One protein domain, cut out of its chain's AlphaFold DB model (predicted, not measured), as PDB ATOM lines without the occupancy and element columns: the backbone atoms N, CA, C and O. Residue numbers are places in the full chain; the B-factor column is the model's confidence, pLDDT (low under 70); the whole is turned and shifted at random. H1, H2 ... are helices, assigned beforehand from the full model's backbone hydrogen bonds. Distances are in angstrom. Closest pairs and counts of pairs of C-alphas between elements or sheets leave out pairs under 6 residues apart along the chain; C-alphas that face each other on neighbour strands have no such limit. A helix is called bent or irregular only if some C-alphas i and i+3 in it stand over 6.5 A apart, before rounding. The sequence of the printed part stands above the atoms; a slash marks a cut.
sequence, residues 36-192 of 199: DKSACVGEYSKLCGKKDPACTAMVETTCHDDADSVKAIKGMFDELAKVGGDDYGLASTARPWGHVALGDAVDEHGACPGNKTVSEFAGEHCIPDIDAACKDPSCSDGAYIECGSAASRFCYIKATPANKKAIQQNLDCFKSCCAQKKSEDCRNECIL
ATOM      1  N   ASP A  36     -32.794 -13.650  49.624       64.19
ATOM      2  CA  ASP A  36     -31.609 -14.421  49.209       64.19
ATOM      3  C   ASP A  36     -31.286 -14.206  47.720       64.19
ATOM      4  O   ASP A  36     -30.120 -14.111  47.331       64.19
ATOM      5  N   LYS A  37     -32.321 -14.035  46.885       66.56
ATOM      6  CA  LYS A  37     -32.168 -13.714  45.457       66.56
ATOM      7  C   LYS A  37     -31.539 -12.337  45.262       66.56
ATOM      8  O   LYS A  37     -30.577 -12.204  44.508       66.56
ATOM      9  N   SER A  38     -32.073 -11.308  45.924       70.62
ATOM     10  CA  SER A  38     -31.549  -9.944  45.800       70.62
ATOM     11  C   SER A  38     -30.123  -9.837  46.345       70.62
ATOM     12  O   SER A  38     -29.315  -9.107  45.772       70.62
ATOM     13  N   ALA A  39     -29.805 -10.568  47.417       75.38
ATOM     14  CA  ALA A  39     -28.452 -10.641  47.955       75.38
ATOM     15  C   ALA A  39     -27.485 -11.308  46.963       75.38
ATOM     16  O   ALA A  39     -26.436 -10.739  46.681       75.38
ATOM     17  N   CYS A  40     -27.866 -12.446  46.372       78.12
ATOM     18  CA  CYS A  40     -27.067 -13.144  45.360       78.12
ATOM     19  C   CYS A  40     -26.772 -12.267  44.140       78.12
ATOM     20  O   CYS A  40     -25.618 -12.120  43.736       78.12
ATOM     21  N   VAL A  41     -27.812 -11.644  43.572       80.81
ATOM     22  CA  VAL A  41     -27.654 -10.765  42.408       80.81
ATOM     23  C   VAL A  41     -26.783  -9.571  42.777       80.81
ATOM     24  O   VAL A  41     -25.842  -9.269  42.051       80.81
ATOM     25  N   GLY A  42     -27.030  -8.919  43.915       76.69
ATOM     26  CA  GLY A  42     -26.228  -7.778  44.356       76.69
ATOM     27  C   GLY A  42     -24.758  -8.124  44.615       76.69
ATOM     28  O   GLY A  42     -23.874  -7.319  44.327       76.69
ATOM     29  N   GLU A  43     -24.484  -9.320  45.134       77.38
ATOM     30  CA  GLU A  43     -23.132  -9.804  45.411       77.38
ATOM     31  C   GLU A  43     -22.365 -10.125  44.124       77.38
ATOM     32  O   GLU A  43     -21.277  -9.584  43.918       77.38
ATOM     33  N   TYR A  44     -22.936 -10.940  43.235       79.50
ATOM     34  CA  TYR A  44     -22.238 -11.405  42.033       79.50
ATOM     35  C   TYR A  44     -22.317 -10.437  40.856       79.50
ATOM     36  O   TYR A  44     -21.483 -10.525  39.965       79.50
ATOM     37  N   SER A  45     -23.216  -9.447  40.861       76.69
ATOM     38  CA  SER A  45     -23.198  -8.377  39.844       76.69
ATOM     39  C   SER A  45     -21.905  -7.554  39.883       76.69
ATOM     40  O   SER A  45     -21.563  -6.897  38.905       76.69
ATOM     41  N   LYS A  46     -21.148  -7.619  40.987       73.56
ATOM     42  CA  LYS A  46     -19.796  -7.046  41.087       73.56
ATOM     43  C   LYS A  46     -18.791  -7.725  40.144       73.56
ATOM     44  O   LYS A  46     -17.775  -7.122  39.824       73.56
ATOM     45  N   LEU A  47     -19.094  -8.940  39.675       74.62
ATOM     46  CA  LEU A  47     -18.366  -9.661  38.626       74.62
ATOM     47  C   LEU A  47     -18.761  -9.192  37.218       74.62
ATOM     48  O   LEU A  47     -18.317  -9.762  36.241       74.62
ATOM     49  N   CYS A  48     -19.647  -8.216  37.060       70.38
ATOM     50  CA  CYS A  48     -20.075  -7.779  35.727       70.38
ATOM     51  C   CYS A  48     -19.524  -6.413  35.334       70.38
ATOM     52  O   CYS A  48     -19.912  -5.876  34.292       70.38
ATOM     53  N   GLY A  49     -18.641  -5.862  36.173       65.00
ATOM     54  CA  GLY A  49     -18.095  -4.524  36.044       65.00
ATOM     55  C   GLY A  49     -19.145  -3.468  35.676       65.00
ATOM     56  O   GLY A  49     -20.347  -3.602  35.948       65.00
ATOM     57  N   LYS A  50     -18.731  -2.392  35.009       61.81
ATOM     58  CA  LYS A  50     -19.672  -1.427  34.426       61.81
ATOM     59  C   LYS A  50     -20.431  -2.032  33.241       61.81
ATOM     60  O   LYS A  50     -20.045  -1.870  32.088       61.81
ATOM     61  N   LYS A  51     -21.620  -2.556  33.548       62.94
ATOM     62  CA  LYS A  51     -22.739  -2.810  32.624       62.94
ATOM     63  C   LYS A  51     -22.430  -3.781  31.477       62.94
ATOM     64  O   LYS A  51     -22.827  -3.496  30.350       62.94
ATOM     65  N   ASP A  52     -21.819  -4.933  31.748       71.12
ATOM     66  CA  ASP A  52     -21.942  -6.073  30.829       71.12
ATOM     67  C   ASP A  52     -23.362  -6.677  30.957       71.12
ATOM     68  O   ASP A  52     -23.678  -7.309  31.978       71.12
ATOM     69  N   PRO A  53     -24.256  -6.491  29.961       74.25
ATOM     70  CA  PRO A  53     -25.630  -6.979  30.043       74.25
ATOM     71  C   PRO A  53     -25.707  -8.506  29.967       74.25
ATOM     72  O   PRO A  53     -26.620  -9.097  30.540       74.25
ATOM     73  N   ALA A  54     -24.752  -9.151  29.286       75.81
ATOM     74  CA  ALA A  54     -24.690 -10.604  29.187       75.81
ATOM     75  C   ALA A  54     -24.250 -11.212  30.522       75.81
ATOM     76  O   ALA A  54     -24.865 -12.172  30.988       75.81
ATOM     77  N   CYS A  55     -23.257 -10.610  31.181       72.38
ATOM     78  CA  CYS A  55     -22.875 -11.000  32.536       72.38
ATOM     79  C   CYS A  55     -24.015 -10.766  33.537       72.38
ATOM     80  O   CYS A  55     -24.337 -11.656  34.319       72.38
ATOM     81  N   THR A  56     -24.683  -9.609  33.480       77.62
ATOM     82  CA  THR A  56     -25.793  -9.296  34.400       77.62
ATOM     83  C   THR A  56     -26.925 -10.316  34.260       77.62
ATOM     84  O   THR A  56     -27.369 -10.887  35.253       77.62
ATOM     85  N   ALA A  57     -27.330 -10.632  33.026       79.94
ATOM     86  CA  ALA A  57     -28.337 -11.658  32.763       79.94
ATOM     87  C   ALA A  57     -27.888 -13.056  33.236       79.94
ATOM     88  O   ALA A  57     -28.696 -13.834  33.749       79.94
ATOM     89  N   MET A  58     -26.597 -13.378  33.100       80.31
ATOM     90  CA  MET A  58     -26.022 -14.629  33.596       80.31
ATOM     91  C   MET A  58     -26.110 -14.725  35.125       80.31
ATOM     92  O   MET A  58     -26.506 -15.774  35.643       80.31
ATOM     93  N   VAL A  59     -25.773 -13.648  35.840       80.88
ATOM     94  CA  VAL A  59     -25.877 -13.562  37.303       80.88
ATOM     95  C   VAL A  59     -27.329 -13.699  37.745       80.88
ATOM     96  O   VAL A  59     -27.626 -14.532  38.598       80.88
ATOM     97  N   GLU A  60     -28.243 -12.949  37.129       82.62
ATOM     98  CA  GLU A  60     -29.672 -13.005  37.445       82.62
ATOM     99  C   GLU A  60     -30.248 -14.410  37.262       82.62
ATOM    100  O   GLU A  60     -30.920 -14.913  38.163       82.62
ATOM    101  N   THR A  61     -29.940 -15.059  36.137       80.94
ATOM    102  CA  THR A  61     -30.397 -16.426  35.841       80.94
ATOM    103  C   THR A  61     -29.831 -17.419  36.854       80.94
ATOM    104  O   THR A  61     -30.565 -18.197  37.453       80.94
ATOM    105  N   THR A  62     -28.527 -17.350  37.121       79.06
ATOM    106  CA  THR A  62     -27.845 -18.280  38.035       79.06
ATOM    107  C   THR A  62     -28.358 -18.146  39.472       79.06
ATOM    108  O   THR A  62     -28.618 -19.148  40.132       79.06
ATOM    109  N   CYS A  63     -28.564 -16.916  39.945       81.00
ATOM    110  CA  CYS A  63     -29.128 -16.642  41.267       81.00
ATOM    111  C   CYS A  63     -30.604 -17.029  41.394       81.00
ATOM    112  O   CYS A  63     -31.086 -17.265  42.501       81.00
ATOM    113  N   HIS A  64     -31.338 -17.033  40.282       78.88
ATOM    114  CA  HIS A  64     -32.745 -17.404  40.261       78.88
ATOM    115  C   HIS A  64     -32.942 -18.921  40.273       78.88
ATOM    116  O   HIS A  64     -33.802 -19.416  40.999       78.88
ATOM    117  N   ASP A  65     -32.138 -19.643  39.497       78.38
ATOM    118  CA  ASP A  65     -32.376 -21.056  39.215       78.38
ATOM    119  C   ASP A  65     -31.764 -22.002  40.265       78.38
ATOM    120  O   ASP A  65     -32.177 -23.157  40.348       78.38
ATOM    121  N   ASP A  66     -30.806 -21.540  41.083       77.88
ATOM    122  CA  ASP A  66     -30.076 -22.405  42.026       77.88
ATOM    123  C   ASP A  66     -29.810 -21.756  43.396       77.88
ATOM    124  O   ASP A  66     -28.688 -21.675  43.904       77.88
ATOM    125  N   ALA A  67     -30.875 -21.270  44.025       76.75
ATOM    126  CA  ALA A  67     -30.781 -20.616  45.327       76.75
ATOM    127  C   ALA A  67     -30.374 -21.546  46.483       76.75
ATOM    128  O   ALA A  67     -29.794 -21.081  47.467       76.75
ATOM    129  N   ASP A  68     -30.642 -22.850  46.379       82.25
ATOM    130  CA  ASP A  68     -30.155 -23.818  47.366       82.25
ATOM    131  C   ASP A  68     -28.622 -23.862  47.352       82.25
ATOM    132  O   ASP A  68     -27.997 -23.828  48.416       82.25
ATOM    133  N   SER A  69     -27.998 -23.832  46.167       79.62
ATOM    134  CA  SER A  69     -26.538 -23.743  46.060       79.62
ATOM    135  C   SER A  69     -26.001 -22.397  46.527       79.62
ATOM    136  O   SER A  69     -24.941 -22.370  47.146       79.62
ATOM    137  N   VAL A  70     -26.726 -21.294  46.305       82.94
ATOM    138  CA  VAL A  70     -26.378 -19.964  46.849       82.94
ATOM    139  C   VAL A  70     -26.332 -19.997  48.378       82.94
ATOM    140  O   VAL A  70     -25.376 -19.525  48.995       82.94
ATOM    141  N   LYS A  71     -27.345 -20.590  49.014       83.56
ATOM    142  CA  LYS A  71     -27.389 -20.719  50.472       83.56
ATOM    143  C   LYS A  71     -26.301 -21.659  50.990       83.56
ATOM    144  O   LYS A  71     -25.650 -21.347  51.988       83.56
ATOM    145  N   ALA A  72     -26.097 -22.791  50.315       85.12
ATOM    146  CA  ALA A  72     -25.078 -23.768  50.677       85.12
ATOM    147  C   ALA A  72     -23.669 -23.167  50.601       85.12
ATOM    148  O   ALA A  72     -22.909 -23.283  51.562       85.12
ATOM    149  N   ILE A  73     -23.336 -22.473  49.506       88.56
ATOM    150  CA  ILE A  73     -22.005 -21.888  49.334       88.56
ATOM    151  C   ILE A  73     -21.748 -20.752  50.317       88.56
ATOM    152  O   ILE A  73     -20.638 -20.650  50.823       88.56
ATOM    153  N   LYS A  74     -22.765 -19.955  50.668       86.88
ATOM    154  CA  LYS A  74     -22.639 -18.931  51.713       86.88
ATOM    155  C   LYS A  74     -22.266 -19.550  53.062       86.88
ATOM    156  O   LYS A  74     -21.289 -19.135  53.674       86.88
ATOM    157  N   GLY A  75     -22.993 -20.588  53.487       87.19
ATOM    158  CA  GLY A  75     -22.680 -21.303  54.730       87.19
ATOM    159  C   GLY A  75     -21.292 -21.952  54.708       87.19
ATOM    160  O   GLY A  75     -20.548 -21.856  55.680       87.19
ATOM    161  N   MET A  76     -20.920 -22.557  53.577       90.75
ATOM    162  CA  MET A  76     -19.597 -23.152  53.375       90.75
ATOM    163  C   MET A  76     -18.478 -22.103  53.436       90.75
ATOM    164  O   MET A  76     -17.444 -22.335  54.056       90.75
ATOM    165  N   PHE A  77     -18.684 -20.936  52.826       89.69
ATOM    166  CA  PHE A  77     -17.718 -19.841  52.808       89.69
ATOM    167  C   PHE A  77     -17.485 -19.257  54.213       89.69
ATOM    168  O   PHE A  77     -16.336 -19.020  54.596       89.69
ATOM    169  N   ASP A  78     -18.553 -19.107  55.006       90.50
ATOM    170  CA  ASP A  78     -18.495 -18.666  56.408       90.50
ATOM    171  C   ASP A  78     -17.793 -19.686  57.325       90.50
ATOM    172  O   ASP A  78     -17.142 -19.313  58.309       90.50
ATOM    173  N   GLU A  79     -17.935 -20.982  57.038       92.56
ATOM    174  CA  GLU A  79     -17.214 -22.053  57.734       92.56
ATOM    175  C   GLU A  79     -15.720 -22.001  57.394       92.56
ATOM    176  O   GLU A  79     -14.877 -21.955  58.290       92.56
ATOM    177  N   LEU A  80     -15.394 -21.942  56.100       91.38
ATOM    178  CA  LEU A  80     -14.022 -21.934  55.592       91.38
ATOM    179  C   LEU A  80     -13.227 -20.698  56.020       91.38
ATOM    180  O   LEU A  80     -12.017 -20.805  56.200       91.38
ATOM    181  N   ALA A  81     -13.890 -19.566  56.270       90.00
ATOM    182  CA  ALA A  81     -13.257 -18.364  56.818       90.00
ATOM    183  C   ALA A  81     -12.548 -18.604  58.168       90.00
ATOM    184  O   ALA A  81     -11.716 -17.804  58.580       90.00
ATOM    185  N   LYS A  82     -12.885 -19.691  58.876       91.12
ATOM    186  CA  LYS A  82     -12.334 -20.043  60.195       91.12
ATOM    187  C   LYS A  82     -11.328 -21.195  60.134       91.12
ATOM    188  O   LYS A  82     -10.799 -21.594  61.169       91.12
ATOM    189  N   VAL A  83     -11.096 -21.768  58.953       88.44
ATOM    190  CA  VAL A  83     -10.298 -22.986  58.771       88.44
ATOM    191  C   VAL A  83      -8.931 -22.632  58.206       88.44
ATOM    192  O   VAL A  83      -8.823 -21.947  57.192       88.44
ATOM    193  N   GLY A  84      -7.884 -23.161  58.838       81.88
ATOM    194  CA  GLY A  84      -6.516 -23.042  58.336       81.88
ATOM    195  C   GLY A  84      -5.856 -21.677  58.575       81.88
ATOM    196  O   GLY A  84      -4.749 -21.449  58.093       81.88
ATOM    197  N   GLY A  85      -6.493 -20.779  59.329       87.06
ATOM    198  CA  GLY A  85      -5.968 -19.434  59.571       87.06
ATOM    199  C   GLY A  85      -5.840 -18.608  58.288       87.06
ATOM    200  O   GLY A  85      -6.520 -18.875  57.295       87.06
ATOM    201  N   ASP A  86      -4.948 -17.623  58.320       85.44
ATOM    202  CA  ASP A  86      -4.789 -16.650  57.240       85.44
ATOM    203  C   ASP A  86      -3.581 -16.960  56.349       85.44
ATOM    204  O   ASP A  86      -2.489 -17.296  56.818       85.44
ATOM    205  N   ASP A  87      -3.792 -16.812  55.050       79.44
ATOM    206  CA  ASP A  87      -2.786 -16.687  54.009       79.44
ATOM    207  C   ASP A  87      -2.459 -15.203  53.791       79.44
ATOM    208  O   ASP A  87      -3.351 -14.366  53.656       79.44
ATOM    209  N   TYR A  88      -1.168 -14.879  53.740       74.75
ATOM    210  CA  TYR A  88      -0.653 -13.524  53.513       74.75
ATOM    211  C   TYR A  88       0.063 -13.401  52.155       74.75
ATOM    212  O   TYR A  88       0.863 -12.485  51.955       74.75
ATOM    213  N   GLY A  89      -0.201 -14.325  51.221       61.91
ATOM    214  CA  GLY A  89       0.445 -14.405  49.907       61.91
ATOM    215  C   GLY A  89       0.274 -13.178  48.999       61.91
ATOM    216  O   GLY A  89       1.069 -12.992  48.081       61.91
ATOM    217  N   LEU A  90      -0.704 -12.305  49.272       54.59
ATOM    218  CA  LEU A  90      -0.871 -11.001  48.622       54.59
ATOM    219  C   LEU A  90      -0.670  -9.877  49.652       54.59
ATOM    220  O   LEU A  90      -1.505  -9.659  50.528       54.59
ATOM    221  N   ALA A  91       0.472  -9.187  49.549       54.88
ATOM    222  CA  ALA A  91       0.744  -7.857  50.113       54.88
ATOM    223  C   ALA A  91       0.177  -7.566  51.525       54.88
ATOM    224  O   ALA A  91      -0.382  -6.504  51.798       54.88
ATOM    225  N   SER A  92       0.422  -8.464  52.488       58.56
ATOM    226  CA  SER A  92       0.055  -8.301  53.913       58.56
ATOM    227  C   SER A  92      -1.450  -8.289  54.225       58.56
ATOM    228  O   SER A  92      -1.813  -8.123  55.391       58.56
ATOM    229  N   THR A  93      -2.325  -8.511  53.241       70.50
ATOM    230  CA  THR A  93      -3.766  -8.645  53.488       70.50
ATOM    231  C   THR A  93      -4.096 -10.104  53.784       70.50
ATOM    232  O   THR A  93      -3.853 -10.983  52.962       70.50
ATOM    233  N   ALA A  94      -4.645 -10.352  54.972       78.00
ATOM    234  CA  ALA A  94      -5.063 -11.679  55.397       78.00
ATOM    235  C   ALA A  94      -6.210 -12.194  54.515       78.00
ATOM    236  O   ALA A  94      -7.300 -11.618  54.493       78.00
ATOM    237  N   ARG A  95      -5.974 -13.301  53.814       85.31
ATOM    238  CA  ARG A  95      -6.994 -14.080  53.112       85.31
ATOM    239  C   ARG A  95      -7.137 -15.430  53.810       85.31
ATOM    240  O   ARG A  95      -6.152 -16.150  53.881       85.31
ATOM    241  N   PRO A  96      -8.323 -15.852  54.270       89.00
ATOM    242  CA  PRO A  96      -8.458 -17.162  54.900       89.00
ATOM    243  C   PRO A  96      -8.009 -18.296  53.971       89.00
ATOM    244  O   PRO A  96      -8.449 -18.375  52.817       89.00
ATOM    245  N   TRP A  97      -7.187 -19.222  54.473       91.88
ATOM    246  CA  TRP A  97      -6.736 -20.381  53.694       91.88
ATOM    247  C   TRP A  97      -7.903 -21.233  53.191       91.88
ATOM    248  O   TRP A  97      -7.836 -21.787  52.095       91.88
ATOM    249  N   GLY A  98      -9.006 -21.300  53.940       92.94
ATOM    250  CA  GLY A  98     -10.224 -21.952  53.471       92.94
ATOM    251  C   GLY A  98     -10.826 -21.312  52.211       92.94
ATOM    252  O   GLY A  98     -11.392 -22.020  51.381       92.94
ATOM    253  N   HIS A  99     -10.677 -19.999  52.008       92.81
ATOM    254  CA  HIS A  99     -11.133 -19.323  50.781       92.81
ATOM    255  C   HIS A  99     -10.197 -19.572  49.600       92.81
ATOM    256  O   HIS A  99     -10.657 -19.627  48.460       92.81
ATOM    257  N   VAL A 100      -8.897 -19.731  49.863       91.88
ATOM    258  CA  VAL A 100      -7.921 -20.187  48.861       91.88
ATOM    259  C   VAL A 100      -8.279 -21.605  48.417       91.88
ATOM    260  O   VAL A 100      -8.527 -21.827  47.236       91.88
ATOM    261  N   ALA A 101      -8.452 -22.520  49.376       94.62
ATOM    262  CA  ALA A 101      -8.847 -23.904  49.138       94.62
ATOM    263  C   ALA A 101     -10.151 -24.031  48.332       94.62
ATOM    264  O   ALA A 101     -10.243 -24.868  47.437       94.62
ATOM    265  N   LEU A 102     -11.155 -23.189  48.606       95.38
ATOM    266  CA  LEU A 102     -12.367 -23.142  47.784       95.38
ATOM    267  C   LEU A 102     -12.066 -22.731  46.342       95.38
ATOM    268  O   LEU A 102     -12.601 -23.353  45.431       95.38
ATOM    269  N   GLY A 103     -11.241 -21.702  46.138       94.44
ATOM    270  CA  GLY A 103     -10.831 -21.266  44.803       94.44
ATOM    271  C   GLY A 103     -10.195 -22.397  44.003       94.44
ATOM    272  O   GLY A 103     -10.684 -22.713  42.927       94.44
ATOM    273  N   ASP A 104      -9.205 -23.085  44.569       94.88
ATOM    274  CA  ASP A 104      -8.521 -24.180  43.868       94.88
ATOM    275  C   ASP A 104      -9.435 -25.391  43.627       94.88
ATOM    276  O   ASP A 104      -9.392 -26.018  42.572       94.88
ATOM    277  N   ALA A 105     -10.304 -25.731  44.587       95.25
ATOM    278  CA  ALA A 105     -11.267 -26.813  44.393       95.25
ATOM    279  C   ALA A 105     -12.284 -26.477  43.288       95.25
ATOM    280  O   ALA A 105     -12.734 -27.366  42.564       95.25
ATOM    281  N   VAL A 106     -12.648 -25.200  43.158       95.69
ATOM    282  CA  VAL A 106     -13.503 -24.686  42.084       95.69
ATOM    283  C   VAL A 106     -12.752 -24.598  40.755       95.69
ATOM    284  O   VAL A 106     -13.373 -24.839  39.729       95.69
ATOM    285  N   ASP A 107     -11.451 -24.332  40.732       94.81
ATOM    286  CA  ASP A 107     -10.663 -24.418  39.495       94.81
ATOM    287  C   ASP A 107     -10.640 -25.849  38.947       94.81
ATOM    288  O   ASP A 107     -10.766 -26.065  37.745       94.81
ATOM    289  N   GLU A 108     -10.563 -26.834  39.840       92.94
ATOM    290  CA  GLU A 108     -10.498 -28.250  39.476       92.94
ATOM    291  C   GLU A 108     -11.868 -28.848  39.091       92.94
ATOM    292  O   GLU A 108     -11.973 -29.729  38.235       92.94
ATOM    293  N   HIS A 109     -12.949 -28.417  39.745       94.19
ATOM    294  CA  HIS A 109     -14.263 -29.058  39.602       94.19
ATOM    295  C   HIS A 109     -15.406 -28.087  39.297       94.19
ATOM    296  O   HIS A 109     -16.509 -28.519  38.973       94.19
ATOM    297  N   GLY A 110     -15.206 -26.783  39.416       89.94
ATOM    298  CA  GLY A 110     -16.235 -25.773  39.198       89.94
ATOM    299  C   GLY A 110     -16.684 -25.660  37.742       89.94
ATOM    300  O   GLY A 110     -16.350 -26.468  36.878       89.94
ATOM    301  N   ALA A 111     -17.499 -24.647  37.468       91.44
ATOM    302  CA  ALA A 111     -17.946 -24.348  36.112       91.44
ATOM    303  C   ALA A 111     -17.923 -22.841  35.856       91.44
ATOM    304  O   ALA A 111     -18.956 -22.228  35.564       91.44
ATOM    305  N   CYS A 112     -16.742 -22.233  35.985       90.06
ATOM    306  CA  CYS A 112     -16.576 -20.845  35.582       90.06
ATOM    307  C   CYS A 112     -16.929 -20.675  34.093       90.06
ATOM    308  O   CYS A 112     -16.541 -21.506  33.258       90.06
ATOM    309  N   PRO A 113     -17.665 -19.611  33.728       87.38
ATOM    310  CA  PRO A 113     -18.019 -19.340  32.342       87.38
ATOM    311  C   PRO A 113     -16.799 -19.318  31.418       87.38
ATOM    312  O   PRO A 113     -15.785 -18.692  31.712       87.38
ATOM    313  N   GLY A 114     -16.917 -19.993  30.273       86.75
ATOM    314  CA  GLY A 114     -15.829 -20.088  29.299       86.75
ATOM    315  C   GLY A 114     -14.732 -21.094  29.658       86.75
ATOM    316  O   GLY A 114     -13.688 -21.049  29.022       86.75
ATOM    317  N   ASN A 115     -14.966 -21.996  30.625       87.94
ATOM    318  CA  ASN A 115     -13.978 -22.986  31.081       87.94
ATOM    319  C   ASN A 115     -12.674 -22.327  31.565       87.94
ATOM    320  O   ASN A 115     -11.575 -22.730  31.189       87.94
ATOM    321  N   LYS A 116     -12.841 -21.262  32.347       91.00
ATOM    322  CA  LYS A 116     -11.762 -20.465  32.932       91.00
ATOM    323  C   LYS A 116     -11.469 -20.924  34.353       91.00
ATOM    324  O   LYS A 116     -12.326 -21.515  35.005       91.00
ATOM    325  N   THR A 117     -10.296 -20.582  34.852       92.94
ATOM    326  CA  THR A 117     -10.042 -20.546  36.294       92.94
ATOM    327  C   THR A 117     -10.791 -19.376  36.940       92.94
ATOM    328  O   THR A 117     -11.192 -18.413  36.278       92.94
ATOM    329  N   VAL A 118     -10.952 -19.418  38.256       92.06
ATOM    330  CA  VAL A 118     -11.456 -18.336  39.102       92.06
ATOM    331  C   VAL A 118     -10.643 -17.066  38.881       92.06
ATOM    332  O   VAL A 118     -11.223 -15.987  38.774       92.06
ATOM    333  N   SER A 119      -9.314 -17.188  38.803       89.88
ATOM    334  CA  SER A 119      -8.412 -16.049  38.611       89.88
ATOM    335  C   SER A 119      -8.617 -15.389  37.248       89.88
ATOM    336  O   SER A 119      -8.782 -14.174  37.173       89.88
ATOM    337  N   GLU A 120      -8.690 -16.181  36.174       91.06
ATOM    338  CA  GLU A 120      -8.981 -15.672  34.827       91.06
ATOM    339  C   GLU A 120     -10.372 -15.040  34.759       91.06
ATOM    340  O   GLU A 120     -10.530 -13.946  34.221       91.06
ATOM    341  N   PHE A 121     -11.379 -15.693  35.348       89.06
ATOM    342  CA  PHE A 121     -12.734 -15.161  35.372       89.06
ATOM    343  C   PHE A 121     -12.790 -13.831  36.131       89.06
ATOM    344  O   PHE A 121     -13.287 -12.859  35.580       89.06
ATOM    345  N   ALA A 122     -12.221 -13.730  37.335       88.19
ATOM    346  CA  ALA A 122     -12.138 -12.467  38.076       88.19
ATOM    347  C   ALA A 122     -11.330 -11.390  37.317       88.19
ATOM    348  O   ALA A 122     -11.727 -10.221  37.265       88.19
ATOM    349  N   GLY A 123     -10.222 -11.790  36.687       85.44
ATOM    350  CA  GLY A 123      -9.324 -10.925  35.920       85.44
ATOM    351  C   GLY A 123      -9.996 -10.198  34.761       85.44
ATOM    352  O   GLY A 123      -9.637  -9.066  34.453       85.44
ATOM    353  N   GLU A 124     -11.002 -10.807  34.144       84.88
ATOM    354  CA  GLU A 124     -11.735 -10.182  33.040       84.88
ATOM    355  C   GLU A 124     -12.867  -9.256  33.502       84.88
ATOM    356  O   GLU A 124     -13.275  -8.354  32.772       84.88
ATOM    357  N   HIS A 125     -13.394  -9.487  34.699       78.31
ATOM    358  CA  HIS A 125     -14.773  -9.121  35.012       78.31
ATOM    359  C   HIS A 125     -14.927  -8.146  36.184       78.31
ATOM    360  O   HIS A 125     -15.952  -7.474  36.302       78.31
ATOM    361  N   CYS A 126     -13.916  -8.033  37.042       81.25
ATOM    362  CA  CYS A 126     -13.956  -7.135  38.198       81.25
ATOM    363  C   CYS A 126     -12.613  -6.460  38.496       81.25
ATOM    364  O   CYS A 126     -12.611  -5.306  38.917       81.25
ATOM    365  N   ILE A 127     -11.480  -7.143  38.275       81.69
ATOM    366  CA  ILE A 127     -10.144  -6.599  38.546       81.69
ATOM    367  C   ILE A 127      -9.908  -5.316  37.734       81.69
ATOM    368  O   ILE A 127      -9.507  -4.332  38.345       81.69
ATOM    369  N   PRO A 128     -10.273  -5.223  36.438       81.00
ATOM    370  CA  PRO A 128     -10.071  -3.995  35.667       81.00
ATOM    371  C   PRO A 128     -10.828  -2.785  36.234       81.00
ATOM    372  O   PRO A 128     -10.342  -1.654  36.187       81.00
ATOM    373  N   ASP A 129     -12.015  -3.016  36.797       75.81
ATOM    374  CA  ASP A 129     -12.815  -1.965  37.427       75.81
ATOM    375  C   ASP A 129     -12.234  -1.543  38.781       75.81
ATOM    376  O   ASP A 129     -12.259  -0.355  39.119       75.81
ATOM    377  N   ILE A 130     -11.677  -2.494  39.537       79.06
ATOM    378  CA  ILE A 130     -10.931  -2.222  40.768       79.06
ATOM    379  C   ILE A 130      -9.676  -1.409  40.438       79.06
ATOM    380  O   ILE A 130      -9.475  -0.372  41.059       79.06
ATOM    381  N   ASP A 131      -8.900  -1.793  39.425       77.56
ATOM    382  CA  ASP A 131      -7.682  -1.089  38.987       77.56
ATOM    383  C   ASP A 131      -7.975   0.353  38.573       77.56
ATOM    384  O   ASP A 131      -7.224   1.281  38.876       77.56
ATOM    385  N   ALA A 132      -9.102   0.563  37.892       78.69
ATOM    386  CA  ALA A 132      -9.540   1.892  37.493       78.69
ATOM    387  C   ALA A 132      -9.981   2.757  38.691       78.69
ATOM    388  O   ALA A 132      -9.839   3.985  38.652       78.69
ATOM    389  N   ALA A 133     -10.544   2.145  39.737       76.56
ATOM    390  CA  ALA A 133     -11.061   2.835  40.919       76.56
ATOM    391  C   ALA A 133      -9.992   3.065  42.006       76.56
ATOM    392  O   ALA A 133      -9.973   4.122  42.643       76.56
ATOM    393  N   CYS A 134      -9.097   2.101  42.203       75.94
ATOM    394  CA  CYS A 134      -8.073   2.078  43.236       75.94
ATOM    395  C   CYS A 134      -6.726   2.537  42.675       75.94
ATOM    396  O   CYS A 134      -5.981   1.772  42.079       75.94
ATOM    397  N   LYS A 135      -6.379   3.809  42.909       69.12
ATOM    398  CA  LYS A 135      -5.053   4.354  42.556       69.12
ATOM    399  C   LYS A 135      -3.960   4.035  43.586       69.12
ATOM    400  O   LYS A 135      -2.788   4.265  43.306       69.12
ATOM    401  N   ASP A 136      -4.349   3.569  44.772       63.97
ATOM    402  CA  ASP A 136      -3.451   3.166  45.858       63.97
ATOM    403  C   ASP A 136      -3.325   1.628  45.876       63.97
ATOM    404  O   ASP A 136      -4.361   0.961  45.882       63.97
ATOM    405  N   PRO A 137      -2.109   1.054  45.927       61.28
ATOM    406  CA  PRO A 137      -1.904  -0.397  45.995       61.28
ATOM    407  C   PRO A 137      -2.620  -1.088  47.170       61.28
ATOM    408  O   PRO A 137      -3.065  -2.224  47.052       61.28
ATOM    409  N   SER A 138      -2.800  -0.394  48.296       62.09
ATOM    410  CA  SER A 138      -3.521  -0.929  49.460       62.09
ATOM    411  C   SER A 138      -5.046  -0.966  49.274       62.09
ATOM    412  O   SER A 138      -5.737  -1.710  49.967       62.09
ATOM    413  N   CYS A 139      -5.583  -0.192  48.323       68.25
ATOM    414  CA  CYS A 139      -6.996  -0.222  47.932       68.25
ATOM    415  C   CYS A 139      -7.310  -1.454  47.068       68.25
ATOM    416  O   CYS A 139      -8.416  -1.992  47.144       68.25
ATOM    417  N   SER A 140      -6.344  -1.922  46.270       71.56
ATOM    418  CA  SER A 140      -6.533  -3.034  45.335       71.56
ATOM    419  C   SER A 140      -6.522  -4.412  45.999       71.56
ATOM    420  O   SER A 140      -7.331  -5.251  45.615       71.56
ATOM    421  N   ASP A 141      -5.700  -4.655  47.025       74.31
ATOM    422  CA  ASP A 141      -5.489  -6.019  47.547       74.31
ATOM    423  C   ASP A 141      -6.757  -6.644  48.150       74.31
ATOM    424  O   ASP A 141      -7.173  -7.738  47.761       74.31
ATOM    425  N   GLY A 142      -7.420  -5.929  49.065       74.69
ATOM    426  CA  GLY A 142      -8.676  -6.395  49.661       74.69
ATOM    427  C   GLY A 142      -9.789  -6.546  48.622       74.69
ATOM    428  O   GLY A 142     -10.552  -7.510  48.653       74.69
ATOM    429  N   ALA A 143      -9.848  -5.634  47.650       79.31
ATOM    430  CA  ALA A 143     -10.831  -5.687  46.577       79.31
ATOM    431  C   ALA A 143     -10.589  -6.872  45.619       79.31
ATOM    432  O   ALA A 143     -11.549  -7.515  45.188       79.31
ATOM    433  N   TYR A 144      -9.332  -7.215  45.326       82.50
ATOM    434  CA  TYR A 144      -8.982  -8.396  44.533       82.50
ATOM    435  C   TYR A 144      -9.344  -9.694  45.252       82.50
ATOM    436  O   TYR A 144      -9.903 -10.597  44.625       82.50
ATOM    437  N   ILE A 145      -9.079  -9.788  46.560       83.25
ATOM    438  CA  ILE A 145      -9.455 -10.954  47.376       83.25
ATOM    439  C   ILE A 145     -10.973 -11.147  47.364       83.25
ATOM    440  O   ILE A 145     -11.454 -12.266  47.148       83.25
ATOM    441  N   GLU A 146     -11.730 -10.066  47.555       84.38
ATOM    442  CA  GLU A 146     -13.191 -10.097  47.494       84.38
ATOM    443  C   GLU A 146     -13.685 -10.529  46.120       84.38
ATOM    444  O   GLU A 146     -14.603 -11.351  46.023       84.38
ATOM    445  N   CYS A 147     -13.055 -10.042  45.049       86.81
ATOM    446  CA  CYS A 147     -13.470 -10.461  43.729       86.81
ATOM    447  C   CYS A 147     -13.153 -11.931  43.437       86.81
ATOM    448  O   CYS A 147     -14.041 -12.662  42.995       86.81
ATOM    449  N   GLY A 148     -11.938 -12.399  43.730       88.75
ATOM    450  CA  GLY A 148     -11.596 -13.814  43.579       88.75
ATOM    451  C   GLY A 148     -12.561 -14.702  44.366       88.75
ATOM    452  O   GLY A 148     -13.083 -15.682  43.846       88.75
ATOM    453  N   SER A 149     -12.907 -14.295  45.587       88.56
ATOM    454  CA  SER A 149     -13.895 -14.988  46.414       88.56
ATOM    455  C   SER A 149     -15.296 -14.988  45.798       88.56
ATOM    456  O   SER A 149     -15.994 -16.002  45.838       88.56
ATOM    457  N   ALA A 150     -15.751 -13.867  45.233       88.31
ATOM    458  CA  ALA A 150     -17.030 -13.792  44.522       88.31
ATOM    459  C   ALA A 150     -17.043 -14.697  43.280       88.31
ATOM    460  O   ALA A 150     -18.007 -15.436  43.078       88.31
ATOM    461  N   ALA A 151     -15.954 -14.712  42.508       90.56
ATOM    462  CA  ALA A 151     -15.785 -15.585  41.353       90.56
ATOM    463  C   ALA A 151     -15.834 -17.068  41.756       90.56
ATOM    464  O   ALA A 151     -16.627 -17.814  41.182       90.56
ATOM    465  N   SER A 152     -15.102 -17.489  42.796       93.19
ATOM    466  CA  SER A 152     -15.144 -18.872  43.299       93.19
ATOM    467  C   SER A 152     -16.566 -19.320  43.633       93.19
ATOM    468  O   SER A 152     -17.011 -20.388  43.210       93.19
ATOM    469  N   ARG A 153     -17.306 -18.491  44.380       91.69
ATOM    470  CA  ARG A 153     -18.681 -18.804  44.786       91.69
ATOM    471  C   ARG A 153     -19.617 -18.891  43.578       91.69
ATOM    472  O   ARG A 153     -20.419 -19.819  43.489       91.69
ATOM    473  N   PHE A 154     -19.483 -17.973  42.623       90.12
ATOM    474  CA  PHE A 154     -20.273 -17.991  41.395       90.12
ATOM    475  C   PHE A 154     -20.008 -19.250  40.556       90.12
ATOM    476  O   PHE A 154     -20.939 -19.961  40.168       90.12
ATOM    477  N   CYS A 155     -18.736 -19.586  40.341       91.88
ATOM    478  CA  CYS A 155     -18.332 -20.779  39.605       91.88
ATOM    479  C   CYS A 155     -18.746 -22.085  40.306       91.88
ATOM    480  O   CYS A 155     -19.054 -23.068  39.628       91.88
ATOM    481  N   TYR A 156     -18.811 -22.101  41.645       93.44
ATOM    482  CA  TYR A 156     -19.394 -23.206  42.409       93.44
ATOM    483  C   TYR A 156     -20.889 -23.370  42.126       93.44
ATOM    484  O   TYR A 156     -21.343 -24.484  41.872       93.44
ATOM    485  N   ILE A 157     -21.672 -22.283  42.144       90.62
ATOM    486  CA  ILE A 157     -23.126 -22.353  41.912       90.62
ATOM    487  C   ILE A 157     -23.414 -22.952  40.530       90.62
ATOM    488  O   ILE A 157     -24.302 -23.792  40.392       90.62
ATOM    489  N   LYS A 158     -22.606 -22.599  39.527       89.69
ATOM    490  CA  LYS A 158     -22.694 -23.131  38.160       89.69
ATOM    491  C   LYS A 158     -22.291 -24.599  38.022       89.69
ATOM    492  O   LYS A 158     -22.616 -25.211  37.004       89.69
ATOM    493  N   ALA A 159     -21.563 -25.157  38.987       91.25
ATOM    494  CA  ALA A 159     -21.055 -26.517  38.899       91.25
ATOM    495  C   ALA A 159     -22.194 -27.549  38.905       91.25
ATOM    496  O   ALA A 159     -23.252 -27.360  39.513       91.25
ATOM    497  N   THR A 160     -21.966 -28.684  38.244       92.50
ATOM    498  CA  THR A 160     -22.923 -29.798  38.264       92.50
ATOM    499  C   THR A 160     -23.056 -30.373  39.683       92.50
ATOM    500  O   THR A 160     -22.136 -30.230  40.492       92.50
ATOM    501  N   PRO A 161     -24.143 -31.092  40.015       92.62
ATOM    502  CA  PRO A 161     -24.266 -31.738  41.324       92.62
ATOM    503  C   PRO A 161     -23.108 -32.696  41.657       92.62
ATOM    504  O   PRO A 161     -22.648 -32.742  42.797       92.62
ATOM    505  N   ALA A 162     -22.603 -33.436  40.663       94.56
ATOM    506  CA  ALA A 162     -21.456 -34.329  40.837       94.56
ATOM    507  C   ALA A 162     -20.178 -33.546  41.165       94.56
ATOM    508  O   ALA A 162     -19.440 -33.907  42.081       94.56
ATOM    509  N   ASN A 163     -19.967 -32.431  40.472       95.12
ATOM    510  CA  ASN A 163     -18.827 -31.562  40.695       95.12
ATOM    511  C   ASN A 163     -18.896 -30.852  42.052       95.12
ATOM    512  O   ASN A 163     -17.909 -30.836  42.777       95.12
ATOM    513  N   LYS A 164     -20.068 -30.349  42.458       93.88
ATOM    514  CA  LYS A 164     -20.284 -29.783  43.802       93.88
ATOM    515  C   LYS A 164     -19.928 -30.789  44.895       93.88
ATOM    516  O   LYS A 164     -19.310 -30.422  45.890       93.88
ATOM    517  N   LYS A 165     -20.258 -32.070  44.692       94.81
ATOM    518  CA  LYS A 165     -19.861 -33.152  45.602       94.81
ATOM    519  C   LYS A 165     -18.343 -33.355  45.632       94.81
ATOM    520  O   LYS A 165     -17.797 -33.539  46.715       94.81
ATOM    521  N   ALA A 166     -17.665 -33.306  44.487       95.38
ATOM    522  CA  ALA A 166     -16.206 -33.409  44.426       95.38
ATOM    523  C   ALA A 166     -15.513 -32.218  45.117       95.38
ATOM    524  O   ALA A 166     -14.592 -32.419  45.907       95.38
ATOM    525  N   ILE A 167     -16.021 -30.995  44.915       95.75
ATOM    526  CA  ILE A 167     -15.575 -29.789  45.635       95.75
ATOM    527  C   ILE A 167     -15.733 -29.992  47.143       95.75
ATOM    528  O   ILE A 167     -14.777 -29.805  47.893       95.75
ATOM    529  N   GLN A 168     -16.908 -30.449  47.592       95.25
ATOM    530  CA  GLN A 168     -17.159 -30.717  49.008       95.25
ATOM    531  C   GLN A 168     -16.176 -31.748  49.582       95.25
ATOM    532  O   GLN A 168     -15.656 -31.545  50.671       95.25
ATOM    533  N   GLN A 169     -15.874 -32.820  48.845       96.00
ATOM    534  CA  GLN A 169     -14.910 -33.838  49.277       96.00
ATOM    535  C   GLN A 169     -13.492 -33.275  49.436       96.00
ATOM    536  O   GLN A 169     -12.832 -33.572  50.433       96.00
ATOM    537  N   ASN A 170     -13.035 -32.445  48.492       96.00
ATOM    538  CA  ASN A 170     -11.736 -31.775  48.591       96.00
ATOM    539  C   ASN A 170     -11.689 -30.862  49.832       96.00
ATOM    540  O   ASN A 170     -10.713 -30.877  50.584       96.00
ATOM    541  N   LEU A 171     -12.767 -30.118  50.092       95.94
ATOM    542  CA  LEU A 171     -12.862 -29.201  51.229       95.94
ATOM    543  C   LEU A 171     -12.992 -29.922  52.574       95.94
ATOM    544  O   LEU A 171     -12.407 -29.485  53.560       95.94
ATOM    545  N   ASP A 172     -13.707 -31.043  52.639       95.94
ATOM    546  CA  ASP A 172     -13.800 -31.857  53.854       95.94
ATOM    547  C   ASP A 172     -12.456 -32.513  54.197       95.94
ATOM    548  O   ASP A 172     -12.066 -32.539  55.371       95.94
ATOM    549  N   CYS A 173     -11.709 -32.971  53.184       96.19
ATOM    550  CA  CYS A 173     -10.320 -33.397  53.355       96.19
ATOM    551  C   CYS A 173      -9.474 -32.245  53.907       96.19
ATOM    552  O   CYS A 173      -8.821 -32.406  54.939       96.19
ATOM    553  N   PHE A 174      -9.537 -31.065  53.275       95.81
ATOM    554  CA  PHE A 174      -8.768 -29.890  53.682       95.81
ATOM    555  C   PHE A 174      -9.044 -29.503  55.142       95.81
ATOM    556  O   PHE A 174      -8.108 -29.355  55.929       95.81
ATOM    557  N   LYS A 175     -10.323 -29.416  55.531       95.12
ATOM    558  CA  LYS A 175     -10.755 -29.126  56.908       95.12
ATOM    559  C   LYS A 175     -10.202 -30.141  57.905       95.12
ATOM    560  O   LYS A 175      -9.637 -29.757  58.926       95.12
ATOM    561  N   SER A 176     -10.332 -31.429  57.591       95.56
ATOM    562  CA  SER A 176      -9.856 -32.513  58.457       95.56
ATOM    563  C   SER A 176      -8.332 -32.505  58.597       95.56
ATOM    564  O   SER A 176      -7.807 -32.715  59.689       95.56
ATOM    565  N   CYS A 177      -7.617 -32.217  57.509       95.62
ATOM    566  CA  CYS A 177      -6.166 -32.104  57.504       95.62
ATOM    567  C   CYS A 177      -5.676 -30.903  58.329       95.62
ATOM    568  O   CYS A 177      -4.743 -31.046  59.121       95.62
ATOM    569  N   CYS A 178      -6.322 -29.736  58.207       94.62
ATOM    570  CA  CYS A 178      -5.918 -28.508  58.909       94.62
ATOM    571  C   CYS A 178      -6.072 -28.602  60.433       94.62
ATOM    572  O   CYS A 178      -5.509 -27.787  61.160       94.62
ATOM    573  N   ALA A 179      -6.791 -29.605  60.941       92.19
ATOM    574  CA  ALA A 179      -6.805 -29.913  62.368       92.19
ATOM    575  C   ALA A 179      -5.451 -30.452  62.879       92.19
ATOM    576  O   ALA A 179      -5.242 -30.525  64.088       92.19
ATOM    577  N   GLN A 180      -4.551 -30.867  61.980       91.38
ATOM    578  CA  GLN A 180      -3.316 -31.584  62.312       91.38
ATOM    579  C   GLN A 180      -2.065 -31.027  61.618       91.38
ATOM    580  O   GLN A 180      -0.961 -31.201  62.131       91.38
ATOM    581  N   LYS A 181      -2.210 -30.390  60.453       91.69
ATOM    582  CA  LYS A 181      -1.096 -29.905  59.625       91.69
ATOM    583  C   LYS A 181      -1.287 -28.440  59.236       91.69
ATOM    584  O   LYS A 181      -2.346 -27.856  59.451       91.69
ATOM    585  N   LYS A 182      -0.242 -27.853  58.648       92.75
ATOM    586  CA  LYS A 182      -0.317 -26.511  58.067       92.75
ATOM    587  C   LYS A 182      -1.245 -26.512  56.856       92.75
ATOM    588  O   LYS A 182      -1.285 -27.469  56.088       92.75
ATOM    589  N   SER A 183      -1.938 -25.401  56.665       92.88
ATOM    590  CA  SER A 183      -2.948 -25.234  55.621       92.88
ATOM    591  C   SER A 183      -2.393 -25.410  54.214       92.88
ATOM    592  O   SER A 183      -3.040 -26.035  53.382       92.88
ATOM    593  N   GLU A 184      -1.175 -24.935  53.961       91.44
ATOM    594  CA  GLU A 184      -0.502 -25.120  52.674       91.44
ATOM    595  C   GLU A 184      -0.270 -26.609  52.355       91.44
ATOM    596  O   GLU A 184      -0.598 -27.065  51.259       91.44
ATOM    597  N   ASP A 185       0.195 -27.397  53.332       93.06
ATOM    598  CA  ASP A 185       0.371 -28.847  53.174       93.06
ATOM    599  C   ASP A 185      -0.973 -29.533  52.902       93.06
ATOM    600  O   ASP A 185      -1.078 -30.393  52.029       93.06
ATOM    601  N   CYS A 186      -2.024 -29.114  53.608       94.25
ATOM    602  CA  CYS A 186      -3.370 -29.649  53.430       94.25
ATOM    603  C   CYS A 186      -3.979 -29.308  52.078       94.25
ATOM    604  O   CYS A 186      -4.632 -30.152  51.471       94.25
ATOM    605  N   ARG A 187      -3.766 -28.087  51.588       92.94
ATOM    606  CA  ARG A 187      -4.162 -27.676  50.241       92.94
ATOM    607  C   ARG A 187      -3.471 -28.551  49.203       92.94
ATOM    608  O   ARG A 187      -4.133 -29.082  48.312       92.94
ATOM    609  N   ASN A 188      -2.162 -28.743  49.352       91.69
ATOM    610  CA  ASN A 188      -1.395 -29.596  48.457       91.69
ATOM    611  C   ASN A 188      -1.914 -31.036  48.493       91.69
ATOM    612  O   ASN A 188      -2.168 -31.599  47.444       91.69
ATOM    613  N   GLU A 189      -2.131 -31.628  49.664       92.88
ATOM    614  CA  GLU A 189      -2.573 -33.023  49.807       92.88
ATOM    615  C   GLU A 189      -4.014 -33.266  49.334       92.88
ATOM    616  O   GLU A 189      -4.285 -34.253  48.654       92.88
ATOM    617  N   CYS A 190      -4.944 -32.379  49.684       93.94
ATOM    618  CA  CYS A 190      -6.374 -32.612  49.483       93.94
ATOM    619  C   CYS A 190      -6.917 -32.089  48.155       93.94
ATOM    620  O   CYS A 190      -7.989 -32.524  47.727       93.94
ATOM    621  N   ILE A 191      -6.228 -31.127  47.539       92.62
ATOM    622  CA  ILE A 191      -6.744 -30.395  46.380       92.62
ATOM    623  C   ILE A 191      -5.795 -30.545  45.195       92.62
ATOM    624  O   ILE A 191      -6.227 -30.994  44.140       92.62
ATOM    625  N   LEU A 192      -4.507 -30.233  45.375       87.00
ATOM    626  CA  LEU A 192      -3.560 -30.154  44.256       87.00
ATOM    627  C   LEU A 192      -2.866 -31.484  43.915       87.00
ATOM    628  O   LEU A 192      -2.555 -31.735  42.754       87.00
TER     629      LEU A 192
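What this domain is: This is residues 36 to 192 of the 199 residues of the protein "Genome assembly, chromosome: II" of Triticum aestivum (UniProt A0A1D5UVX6). A long helix, H7, runs through the middle with H1, H3, H4, H5 and H6 packed round it; H2 packs on H1, and on the opposite side H8 and H9 pack on H4 as a small bundle. The printed part is all helix: 157 residues with nine named helices, H1 to H9 in order, and no named strand. It is compact, with a radius of gyration of the C-alphas of 15.1 A and spans of 45 by 39 by 26 A.

How they stand to each other: H1, residues 36 to 48, and H2, residues 53 to 65, form a hairpin at a shallow tilt of 28 degrees; their closest C-alphas, of Cys 48 and Cys 55, are 5.3 A apart. H3, residues 67 to 80, and H4, residues 97 to 109, form another; the closest C-alphas are those of Leu 80 and Gly 98, 4.4 A. H5, residues 118 to 125, touches residues 147 to 155 of H7, residues 137 to 157, closest at Val 118 and Ala 151, C-alphas 5.6 A apart. H6, residues 127 to 133, forms a hairpin with H7. H8, residues 161 to 178, and H9, residues 183 to 192, make an up-and-down bundle with H4, each running against the one before. In H2, H3, H4, H5, H6, H8 and H9 every O i to N i+4 pair is within hydrogen-bond range; in H1 6 of 9 are, in H7 14 of 17.

Where its parts are: H1 begins at C-alpha 36 (-31.609, -14.421, 49.209). H7 measures 30.8 A and is only just irregular, C-alphas 139 and 142 being 6.6 A apart. H8 measures 25.6 A. H9 ends at C-alpha 192 (-3.560, -30.154, 44.256).

The domain as a whole: The C-alphas farthest apart, of Pro 53 and Gln 180, are 46.3 A apart. The printed part has no cut. The link from H3 to H4 is long. Residues 36 to 37, 49 to 51, 89 to 92 and 135 to 139 have pLDDT under 70.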